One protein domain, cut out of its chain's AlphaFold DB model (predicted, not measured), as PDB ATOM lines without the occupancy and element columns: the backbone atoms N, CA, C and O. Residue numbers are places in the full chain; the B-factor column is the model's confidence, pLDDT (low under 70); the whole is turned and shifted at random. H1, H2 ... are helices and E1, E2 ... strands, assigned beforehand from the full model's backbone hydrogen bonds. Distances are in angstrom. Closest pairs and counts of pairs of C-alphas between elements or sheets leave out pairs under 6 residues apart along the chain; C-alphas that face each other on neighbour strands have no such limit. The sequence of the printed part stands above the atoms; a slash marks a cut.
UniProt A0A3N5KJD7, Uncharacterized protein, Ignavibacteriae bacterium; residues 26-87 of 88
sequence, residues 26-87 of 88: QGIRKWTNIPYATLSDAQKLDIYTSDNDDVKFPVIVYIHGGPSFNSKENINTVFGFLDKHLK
ATOM      1  N   GLN A  26      -3.103 -32.775  49.184       67.62
ATOM      2  CA  GLN A  26      -4.259 -31.961  49.550       67.62
ATOM      3  C   GLN A  26      -4.398 -30.850  48.512       67.62
ATOM      4  O   GLN A  26      -3.552 -29.959  48.431       67.62
ATOM      5  N   GLY A  27      -5.424 -30.954  47.671       79.25
ATOM      6  CA  GLY A  27      -5.773 -29.918  46.714       79.25
ATOM      7  C   GLY A  27      -6.569 -28.798  47.377       79.25
ATOM      8  O   GLY A  27      -7.110 -28.944  48.477       79.25
ATOM      9  N   ILE A  28      -6.611 -27.653  46.696       89.56
ATOM     10  CA  ILE A  28      -7.527 -26.566  47.030       89.56
ATOM     11  C   ILE A  28      -8.788 -26.749  46.195       89.56
ATOM     12  O   ILE A  28      -8.757 -26.659  44.964       89.56
ATOM     13  N   ARG A  29      -9.910 -26.932  46.878       91.25
ATOM     14  CA  ARG A  29     -11.240 -26.846  46.301       91.25
ATOM     15  C   ARG A  29     -11.611 -25.385  46.103       91.25
ATOM     16  O   ARG A  29     -11.448 -24.562  47.007       91.25
ATOM     17  N   LYS A  30     -12.158 -25.073  44.931       95.00
ATOM     18  CA  LYS A  30     -12.600 -23.727  44.579       95.00
ATOM     19  C   LYS A  30     -14.020 -23.744  44.031       95.00
ATOM     20  O   LYS A  30     -14.312 -24.501  43.109       95.00
ATOM     21  N   TRP A  31     -14.853 -22.836  44.523       96.38
ATOM     22  CA  TRP A  31     -16.105 -22.459  43.874       96.38
ATOM     23  C   TRP A  31     -16.064 -20.982  43.516       96.38
ATOM     24  O   TRP A  31     -15.680 -20.165  44.350       96.38
ATOM     25  N   THR A  32     -16.432 -20.645  42.283       97.12
ATOM     26  CA  THR A  32     -16.402 -19.266  41.787       97.12
ATOM     27  C   THR A  32     -17.785 -18.721  41.521       97.12
ATOM     28  O   THR A  32     -18.693 -19.466  41.154       97.12
ATOM     29  N   ASN A  33     -17.910 -17.397  41.613       96.44
ATOM     30  CA  ASN A  33     -19.097 -16.663  41.182       96.44
ATOM     31  C   ASN A  33     -20.398 -17.135  41.860       96.44
ATOM     32  O   ASN A  33     -21.464 -17.072  41.246       96.44
ATOM     33  N   ILE A  34     -20.329 -17.605  43.111       97.50
ATOM     34  CA  ILE A  34     -21.518 -18.043  43.847       97.50
ATOM     35  C   ILE A  34     -22.329 -16.796  44.206       97.50
ATOM     36  O   ILE A  34     -21.806 -15.946  44.934       97.50
ATOM     37  N   PRO A  35     -23.584 -16.661  43.739       97.62
ATOM     38  CA  PRO A  35     -24.428 -15.548  44.141       97.62
ATOM     39  C   PRO A  35     -24.749 -15.656  45.635       97.62
ATOM     40  O   PRO A  35     -25.264 -16.678  46.088       97.62
ATOM     41  N   TYR A  36     -24.458 -14.602  46.399       96.50
ATOM     42  CA  TYR A  36     -24.826 -14.522  47.819       96.50
ATOM     43  C   TYR A  36     -26.098 -13.696  48.056       96.50
ATOM     44  O   TYR A  36     -26.655 -13.717  49.150       96.50
ATOM     45  N   ALA A  37     -26.552 -12.954  47.044       97.06
ATOM     46  CA  ALA A  37     -27.783 -12.174  47.061       97.06
ATOM     47  C   ALA A  37     -28.360 -12.054  45.640       97.06
ATOM     48  O   ALA A  37     -27.731 -12.464  44.664       97.06
ATOM     49  N   THR A  38     -29.581 -11.527  45.532       97.25
ATOM     50  CA  THR A  38     -30.367 -11.488  44.284       97.25
ATOM     51  C   THR A  38     -30.582 -10.079  43.726       97.25
ATOM     52  O   THR A  38     -31.307  -9.918  42.749       97.25
ATOM     53  N   LEU A  39     -29.980  -9.048  44.330       97.81
ATOM     54  CA  LEU A  39     -30.219  -7.650  43.956       97.81
ATOM     55  C   LEU A  39     -29.354  -7.195  42.771       97.81
ATOM     56  O   LEU A  39     -29.766  -6.323  42.013       97.81
ATOM     57  N   SER A  40     -28.145  -7.739  42.619       96.31
ATOM     58  CA  SER A  40     -27.207  -7.336  41.567       96.31
ATOM     59  C   SER A  40     -26.271  -8.473  41.169       96.31
ATOM     60  O   SER A  40     -25.828  -9.247  42.016       96.31
ATOM     61  N   ASP A  41     -25.879  -8.506  39.893       95.12
ATOM     62  CA  ASP A  41     -24.890  -9.452  39.361       95.12
ATOM     63  C   ASP A  41     -23.514  -9.355  40.029       95.12
ATOM     64  O   ASP A  41     -22.744 -10.319  39.989       95.12
ATOM     65  N   ALA A  42     -23.202  -8.219  40.660       92.94
ATOM     66  CA  ALA A  42     -21.965  -8.021  41.411       92.94
ATOM     67  C   ALA A  42     -21.954  -8.760  42.763       92.94
ATOM     68  O   ALA A  42     -20.909  -8.865  43.402       92.94
ATOM     69  N   GLN A  43     -23.098  -9.273  43.226       96.56
ATOM     70  CA  GLN A  43     -23.233  -9.926  44.527       96.56
ATOM     71  C   GLN A  43     -22.848 -11.405  44.459       96.56
ATOM     72  O   GLN A  43     -23.656 -12.300  44.716       96.56
ATOM     73  N   LYS A  44     -21.589 -11.652  44.099       97.50
ATOM     74  CA  LYS A  44     -21.006 -12.987  43.980       97.50
ATOM     75  C   LYS A  44     -19.737 -13.101  44.815       97.50
ATOM     76  O   LYS A  44     -19.061 -12.104  45.060       97.50
ATOM     77  N   LEU A  45     -19.429 -14.314  45.257       96.94
ATOM     78  CA  LEU A  45     -18.215 -14.624  46.003       96.94
ATOM     79  C   LEU A  45     -17.518 -15.867  45.454       96.94
ATOM     80  O   LEU A  45     -18.133 -16.721  44.808       96.94
ATOM     81  N   ASP A  46     -16.232 -15.958  45.762       97.62
ATOM     82  CA  ASP A  46     -15.425 -17.147  45.547       97.62
ATOM     83  C   ASP A  46     -15.122 -17.791  46.908       97.62
ATOM     84  O   ASP A  46     -14.792 -17.095  47.870       97.62
ATOM     85  N   ILE A  47     -15.201 -19.119  46.985       95.31
ATOM     86  CA  ILE A  47     -14.852 -19.902  48.178       95.31
ATOM     87  C   ILE A  47     -13.653 -20.780  47.844       95.31
ATOM     88  O   ILE A  47     -13.674 -21.516  46.857       95.31
ATOM     89  N   TYR A  48     -12.637 -20.723  48.702       93.94
ATOM     90  CA  TYR A  48     -11.434 -21.544  48.633       93.94
ATOM     91  C   TYR A  48     -11.334 -22.351  49.926       93.94
ATOM     92  O   TYR A  48     -11.380 -21.778  51.014       93.94
ATOM     93  N   THR A  49     -11.203 -23.669  49.823       92.31
ATOM     94  CA  THR A  49     -11.029 -24.563  50.977       92.31
ATOM     95  C   THR A  49     -10.102 -25.722  50.621       92.31
ATOM     96  O   THR A  49      -9.833 -25.960  49.448       92.31
ATOM     97  N   SER A  50      -9.591 -26.440  51.617       88.81
ATOM     98  CA  SER A  50      -8.889 -27.706  51.381       88.81
ATOM     99  C   SER A  50      -9.882 -28.787  50.940       88.81
ATOM    100  O   SER A  50     -11.046 -28.759  51.336       88.81
ATOM    101  N   ASP A  51      -9.420 -29.767  50.165       86.00
ATOM    102  CA  ASP A  51     -10.183 -30.982  49.835       86.00
ATOM    103  C   ASP A  51     -10.403 -31.918  51.044       86.00
ATOM    104  O   ASP A  51     -11.018 -32.975  50.906       86.00
ATOM    105  N   ASN A  52      -9.873 -31.563  52.219       83.12
ATOM    106  CA  ASN A  52     -10.057 -32.303  53.462       83.12
ATOM    107  C   ASN A  52     -11.316 -31.835  54.213       83.12
ATOM    108  O   ASN A  52     -11.291 -30.811  54.898       83.12
ATOM    109  N   ASP A  53     -12.385 -32.623  54.111       76.75
ATOM    110  CA  ASP A  53     -13.682 -32.338  54.734       76.75
ATOM    111  C   ASP A  53     -13.737 -32.709  56.239       76.75
ATOM    112  O   ASP A  53     -14.674 -32.321  56.937       76.75
ATOM    113  N   ASP A  54     -12.719 -33.402  56.774       81.94
ATOM    114  CA  ASP A  54     -12.673 -33.851  58.180       81.94
ATOM    115  C   ASP A  54     -12.234 -32.743  59.159       81.94
ATOM    116  O   ASP A  54     -12.231 -32.932  60.379       81.94
ATOM    117  N   VAL A  55     -11.857 -31.567  58.647       82.69
ATOM    118  CA  VAL A  55     -11.318 -30.452  59.434       82.69
ATOM    119  C   VAL A  55     -12.204 -29.218  59.289       82.69
ATOM    120  O   VAL A  55     -12.537 -28.786  58.189       82.69
ATOM    121  N   LYS A  56     -12.563 -28.598  60.419       86.44
ATOM    122  CA  LYS A  56     -13.229 -27.287  60.435       86.44
ATOM    123  C   LYS A  56     -12.186 -26.177  60.411       86.44
ATOM    124  O   LYS A  56     -11.264 -26.183  61.225       86.44
ATOM    125  N   PHE A  57     -12.375 -25.196  59.536       87.75
ATOM    126  CA  PHE A  57     -11.462 -24.064  59.380       87.75
ATOM    127  C   PHE A  57     -12.100 -22.757  59.872       87.75
ATOM    128  O   PHE A  57     -13.313 -22.578  59.719       87.75
ATOM    129  N   PRO A  58     -11.319 -21.819  60.440       92.25
ATOM    130  CA  PRO A  58     -11.786 -20.449  60.614       92.25
ATOM    131  C   PRO A  58     -12.053 -19.816  59.243       92.25
ATOM    132  O   PRO A  58     -11.304 -20.031  58.290       92.25
ATOM    133  N   VAL A  59     -13.115 -19.017  59.145       94.00
ATOM    134  CA  VAL A  59     -13.470 -18.317  57.904       94.00
ATOM    135  C   VAL A  59     -12.793 -16.951  57.882       94.00
ATOM    136  O   VAL A  59     -12.994 -16.141  58.784       94.00
ATOM    137  N   ILE A  60     -12.017 -16.689  56.831       95.44
ATOM    138  CA  ILE A  60     -11.461 -15.365  56.532       95.44
ATOM    139  C   ILE A  60     -12.235 -14.793  55.348       95.44
ATOM    140  O   ILE A  60     -12.348 -15.438  54.307       95.44
ATOM    141  N   VAL A  61     -12.751 -13.573  55.499       96.19
ATOM    142  CA  VAL A  61     -13.454 -12.856  54.431       96.19
ATOM    143  C   VAL A  61     -12.561 -11.732  53.923       96.19
ATOM    144  O   VAL A  61     -12.137 -10.874  54.696       96.19
ATOM    145  N   TYR A  62     -12.287 -11.729  52.620       94.88
ATOM    146  CA  TYR A  62     -11.543 -10.670  51.946       94.88
ATOM    147  C   TYR A  62     -12.478  -9.881  51.032       94.88
ATOM    148  O   TYR A  62     -13.090 -10.443  50.126       94.88
ATOM    149  N   ILE A  63     -12.576  -8.574  51.272       93.19
ATOM    150  CA  ILE A  63     -13.375  -7.648  50.468       93.19
ATOM    151  C   ILE A  63     -12.410  -6.639  49.861       93.19
ATOM    152  O   ILE A  63     -11.751  -5.889  50.582       93.19
ATOM    153  N   HIS A  64     -12.302  -6.636  48.537       87.50
ATOM    154  CA  HIS A  64     -11.454  -5.677  47.845       87.50
ATOM    155  C   HIS A  64     -12.120  -4.291  47.795       87.50
ATOM    156  O   HIS A  64     -13.345  -4.164  47.773       87.50
ATOM    157  N   GLY A  65     -11.306  -3.235  47.727       83.81
ATOM    158  CA  GLY A  65     -11.791  -1.901  47.371       83.81
ATOM    159  C   GLY A  65     -12.273  -1.849  45.917       83.81
ATOM    160  O   GLY A  65     -11.861  -2.657  45.084       83.81
ATOM    161  N   GLY A  66     -13.153  -0.902  45.598       83.50
ATOM    162  CA  GLY A  66     -13.666  -0.695  44.239       83.50
ATOM    163  C   GLY A  66     -13.255   0.653  43.640       83.50
ATOM    164  O   GLY A  66     -12.696   1.491  44.346       83.50
ATOM    165  N   PRO A  67     -13.592   0.919  42.366       82.94
ATOM    166  CA  PRO A  67     -13.372   2.218  41.726       82.94
ATOM    167  C   PRO A  67     -13.919   3.400  42.534       82.94
ATOM    168  O   PRO A  67     -13.284   4.450  42.581       82.94
ATOM    169  N   SER A  68     -15.041   3.213  43.237       82.56
ATOM    170  CA  SER A  68     -15.605   4.218  44.141       82.56
ATOM    171  C   SER A  68     -14.623   4.648  45.230       82.56
ATOM    172  O   SER A  68     -14.594   5.819  45.575       82.56
ATOM    173  N   PHE A  69     -13.778   3.748  45.742       82.94
ATOM    174  CA  PHE A  69     -12.749   4.092  46.729       82.94
ATOM    175  C   PHE A  69     -11.687   5.041  46.149       82.94
ATOM    176  O   PHE A  69     -11.204   5.929  46.842       82.94
ATOM    177  N   ASN A  70     -11.385   4.896  44.858       85.12
ATOM    178  CA  ASN A  70     -10.406   5.713  44.141       85.12
ATOM    179  C   ASN A  70     -11.024   6.953  43.476       85.12
ATOM    180  O   ASN A  70     -10.366   7.604  42.660       85.12
ATOM    181  N   SER A  71     -12.289   7.281  43.764       90.56
ATOM    182  CA  SER A  71     -12.898   8.492  43.224       90.56
ATOM    183  C   SER A  71     -12.145   9.720  43.736       90.56
ATOM    184  O   SER A  71     -11.691   9.763  44.882       90.56
ATOM    185  N   LYS A  72     -12.016  10.747  42.890       93.44
ATOM    186  CA  LYS A  72     -11.331  11.988  43.277       93.44
ATOM    187  C   LYS A  72     -11.967  12.622  44.517       93.44
ATOM    188  O   LYS A  72     -11.258  13.164  45.355       93.44
ATOM    189  N   GLU A  73     -13.286  12.512  44.643       93.56
ATOM    190  CA  GLU A  73     -14.038  12.955  45.814       93.56
ATOM    191  C   GLU A  73     -13.616  12.208  47.087       93.56
ATOM    192  O   GLU A  73     -13.169  12.849  48.036       93.56
ATOM    193  N   ASN A  74     -13.647  10.871  47.085       91.38
ATOM    194  CA  ASN A  74     -13.294  10.074  48.264       91.38
ATOM    195  C   ASN A  74     -11.817  10.226  48.644       91.38
ATOM    196  O   ASN A  74     -11.487  10.338  49.824       91.38
ATOM    197  N   ILE A  75     -10.926  10.300  47.653       92.75
ATOM    198  CA  ILE A  75      -9.501  10.565  47.877       92.75
ATOM    199  C   ILE A  75      -9.304  11.930  48.553       92.75
ATOM    200  O   ILE A  75      -8.540  12.037  49.513       92.75
ATOM    201  N   ASN A  76     -10.018  12.966  48.109       95.50
ATOM    202  CA  ASN A  76      -9.947  14.286  48.733       95.50
ATOM    203  C   ASN A  76     -10.483  14.273  50.171       95.50
ATOM    204  O   ASN A  76      -9.923  14.958  51.025       95.50
ATOM    205  N   THR A  77     -11.520  13.483  50.466       94.00
ATOM    206  CA  THR A  77     -12.008  13.290  51.840       94.00
ATOM    207  C   THR A  77     -10.927  12.684  52.733       94.00
ATOM    208  O   THR A  77     -10.686  13.188  53.831       94.00
ATOM    209  N   VAL A  78     -10.239  11.642  52.254       90.56
ATOM    210  CA  VAL A  78      -9.137  11.005  52.990       90.56
ATOM    211  C   VAL A  78      -8.009  12.003  53.226       90.56
ATOM    212  O   VAL A  78      -7.588  12.184  54.366       90.56
ATOM    213  N   PHE A  79      -7.548  12.706  52.190       94.19
ATOM    214  CA  PHE A  79      -6.479  13.691  52.353       94.19
ATOM    215  C   PHE A  79      -6.874  14.843  53.274       94.19
ATOM    216  O   PHE A  79      -6.078  15.225  54.123       94.19
ATOM    217  N   GLY A  80      -8.108  15.343  53.188       95.62
ATOM    218  CA  GLY A  80      -8.603  16.377  54.096       95.62
ATOM    219  C   GLY A  80      -8.587  15.933  55.561       95.62
ATOM    220  O   GLY A  80      -8.212  16.709  56.440       95.62
ATOM    221  N   PHE A  81      -8.933  14.673  55.833       95.94
ATOM    222  CA  PHE A  81      -8.817  14.099  57.172       95.94
ATOM    223  C   PHE A  81      -7.357  14.039  57.647       95.94
ATOM    224  O   PHE A  81      -7.053  14.492  58.752       95.94
ATOM    225  N   LEU A  82      -6.450  13.508  56.820       95.31
ATOM    226  CA  LEU A  82      -5.030  13.383  57.169       95.31
ATOM    227  C   LEU A  82      -4.394  14.758  57.396       95.31
ATOM    228  O   LEU A  82      -3.675  14.950  58.373       95.31
ATOM    229  N   ASP A  83      -4.707  15.732  56.549       95.81
ATOM    230  CA  ASP A  83      -4.195  17.095  56.659       95.81
ATOM    231  C   ASP A  83      -4.660  17.772  57.947       95.81
ATOM    232  O   ASP A  83      -3.869  18.425  58.618       95.81
ATOM    233  N   LYS A  84      -5.921  17.564  58.338       96.12
ATOM    234  CA  LYS A  84      -6.486  18.135  59.563       96.12
ATOM    235  C   LYS A  84      -5.876  17.559  60.844       96.12
ATOM    236  O   LYS A  84      -5.837  18.255  61.856       96.12
ATOM    237  N   HIS A  85      -5.478  16.289  60.832       95.19
ATOM    238  CA  HIS A  85      -5.151  15.555  62.060       95.19
ATOM    239  C   HIS A  85      -3.691  15.116  62.182       95.19
ATOM    240  O   HIS A  85      -3.244  14.840  63.294       95.19
ATOM    241  N   LEU A  86      -2.954  15.024  61.074       93.31
ATOM    242  CA  LEU A  86      -1.600  14.466  61.049       93.31
ATOM    243  C   LEU A  86      -0.536  15.452  60.567       93.31
ATOM    244  O   LEU A  86       0.642  15.234  60.857       93.31
ATOM    245  N   LYS A  87      -0.904  16.525  59.858       82.56
ATOM    246  CA  LYS A  87       0.050  17.597  59.560       82.56
ATOM    247  C   LYS A  87       0.198  18.471  60.809       82.56
ATOM    248  O   LYS A  87      -0.770  19.076  61.260       82.56
TER     249      LYS A  87
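This is residues 26 to 87 of the 88 residues of an uncharacterized protein of Ignavibacteriae bacterium (UniProt A0A3N5KJD7). A two-stranded hairpin, E1 and E2, lies at one end of this drawn-out model, and a helix, H2, lies far off at the other. A long link with no named element, residues 51 to 66, turns back after E2 and then runs out to the short helix H1, and residues 64 to 87, with H1 and H2, stand free as an arm. The 62 printed residues hold, in chain order, E1, E2, H1 and H2, of mixed class, with the strands antiparallel in the order E1 - E2. The whole is extended, with a radius of gyration of the C-alphas of 18.6 A and a flat outline spanning 53 by 29 by 16 A.

Strand E1, residues 28 to 35, and strand E2, residues 44 to 50, form an antiparallel hairpin with 164 degrees between their directions. C-alphas 32 and 46 face each other at 4.4 A. N 29 and O 49 are within hydrogen-bond range at 2.7 A, as are N 47 and O 31 at 2.9 A. Helix H2, residues 72 to 86, is apart from both strands. Helix H1, residues 67 to 70, is apart from E1. H1 and H2 are close but not clearly touching; their closest C-alphas, of Phe 69 and Ile 75, are 7.3 A apart. In H2 every O i to N i+4 pair is within hydrogen-bond range, while H1 is too short for such a pair.

E1 begins at C-alpha 28 (-7.527, -26.566, 47.030) and measures 20.4 A. E2 measures 20.5 A, H1 5.2 A and H2 20.4 A, ending at C-alpha 86 (-1.600, 14.466, 61.049).

The C-alphas of Asp 54 and Lys 87, the two farthest apart, are 53.0 A apart. The printed part has no cut. The link from E2 to H1 is long. Mean pLDDT of the printed part is 91.4, with residue 26 under 70.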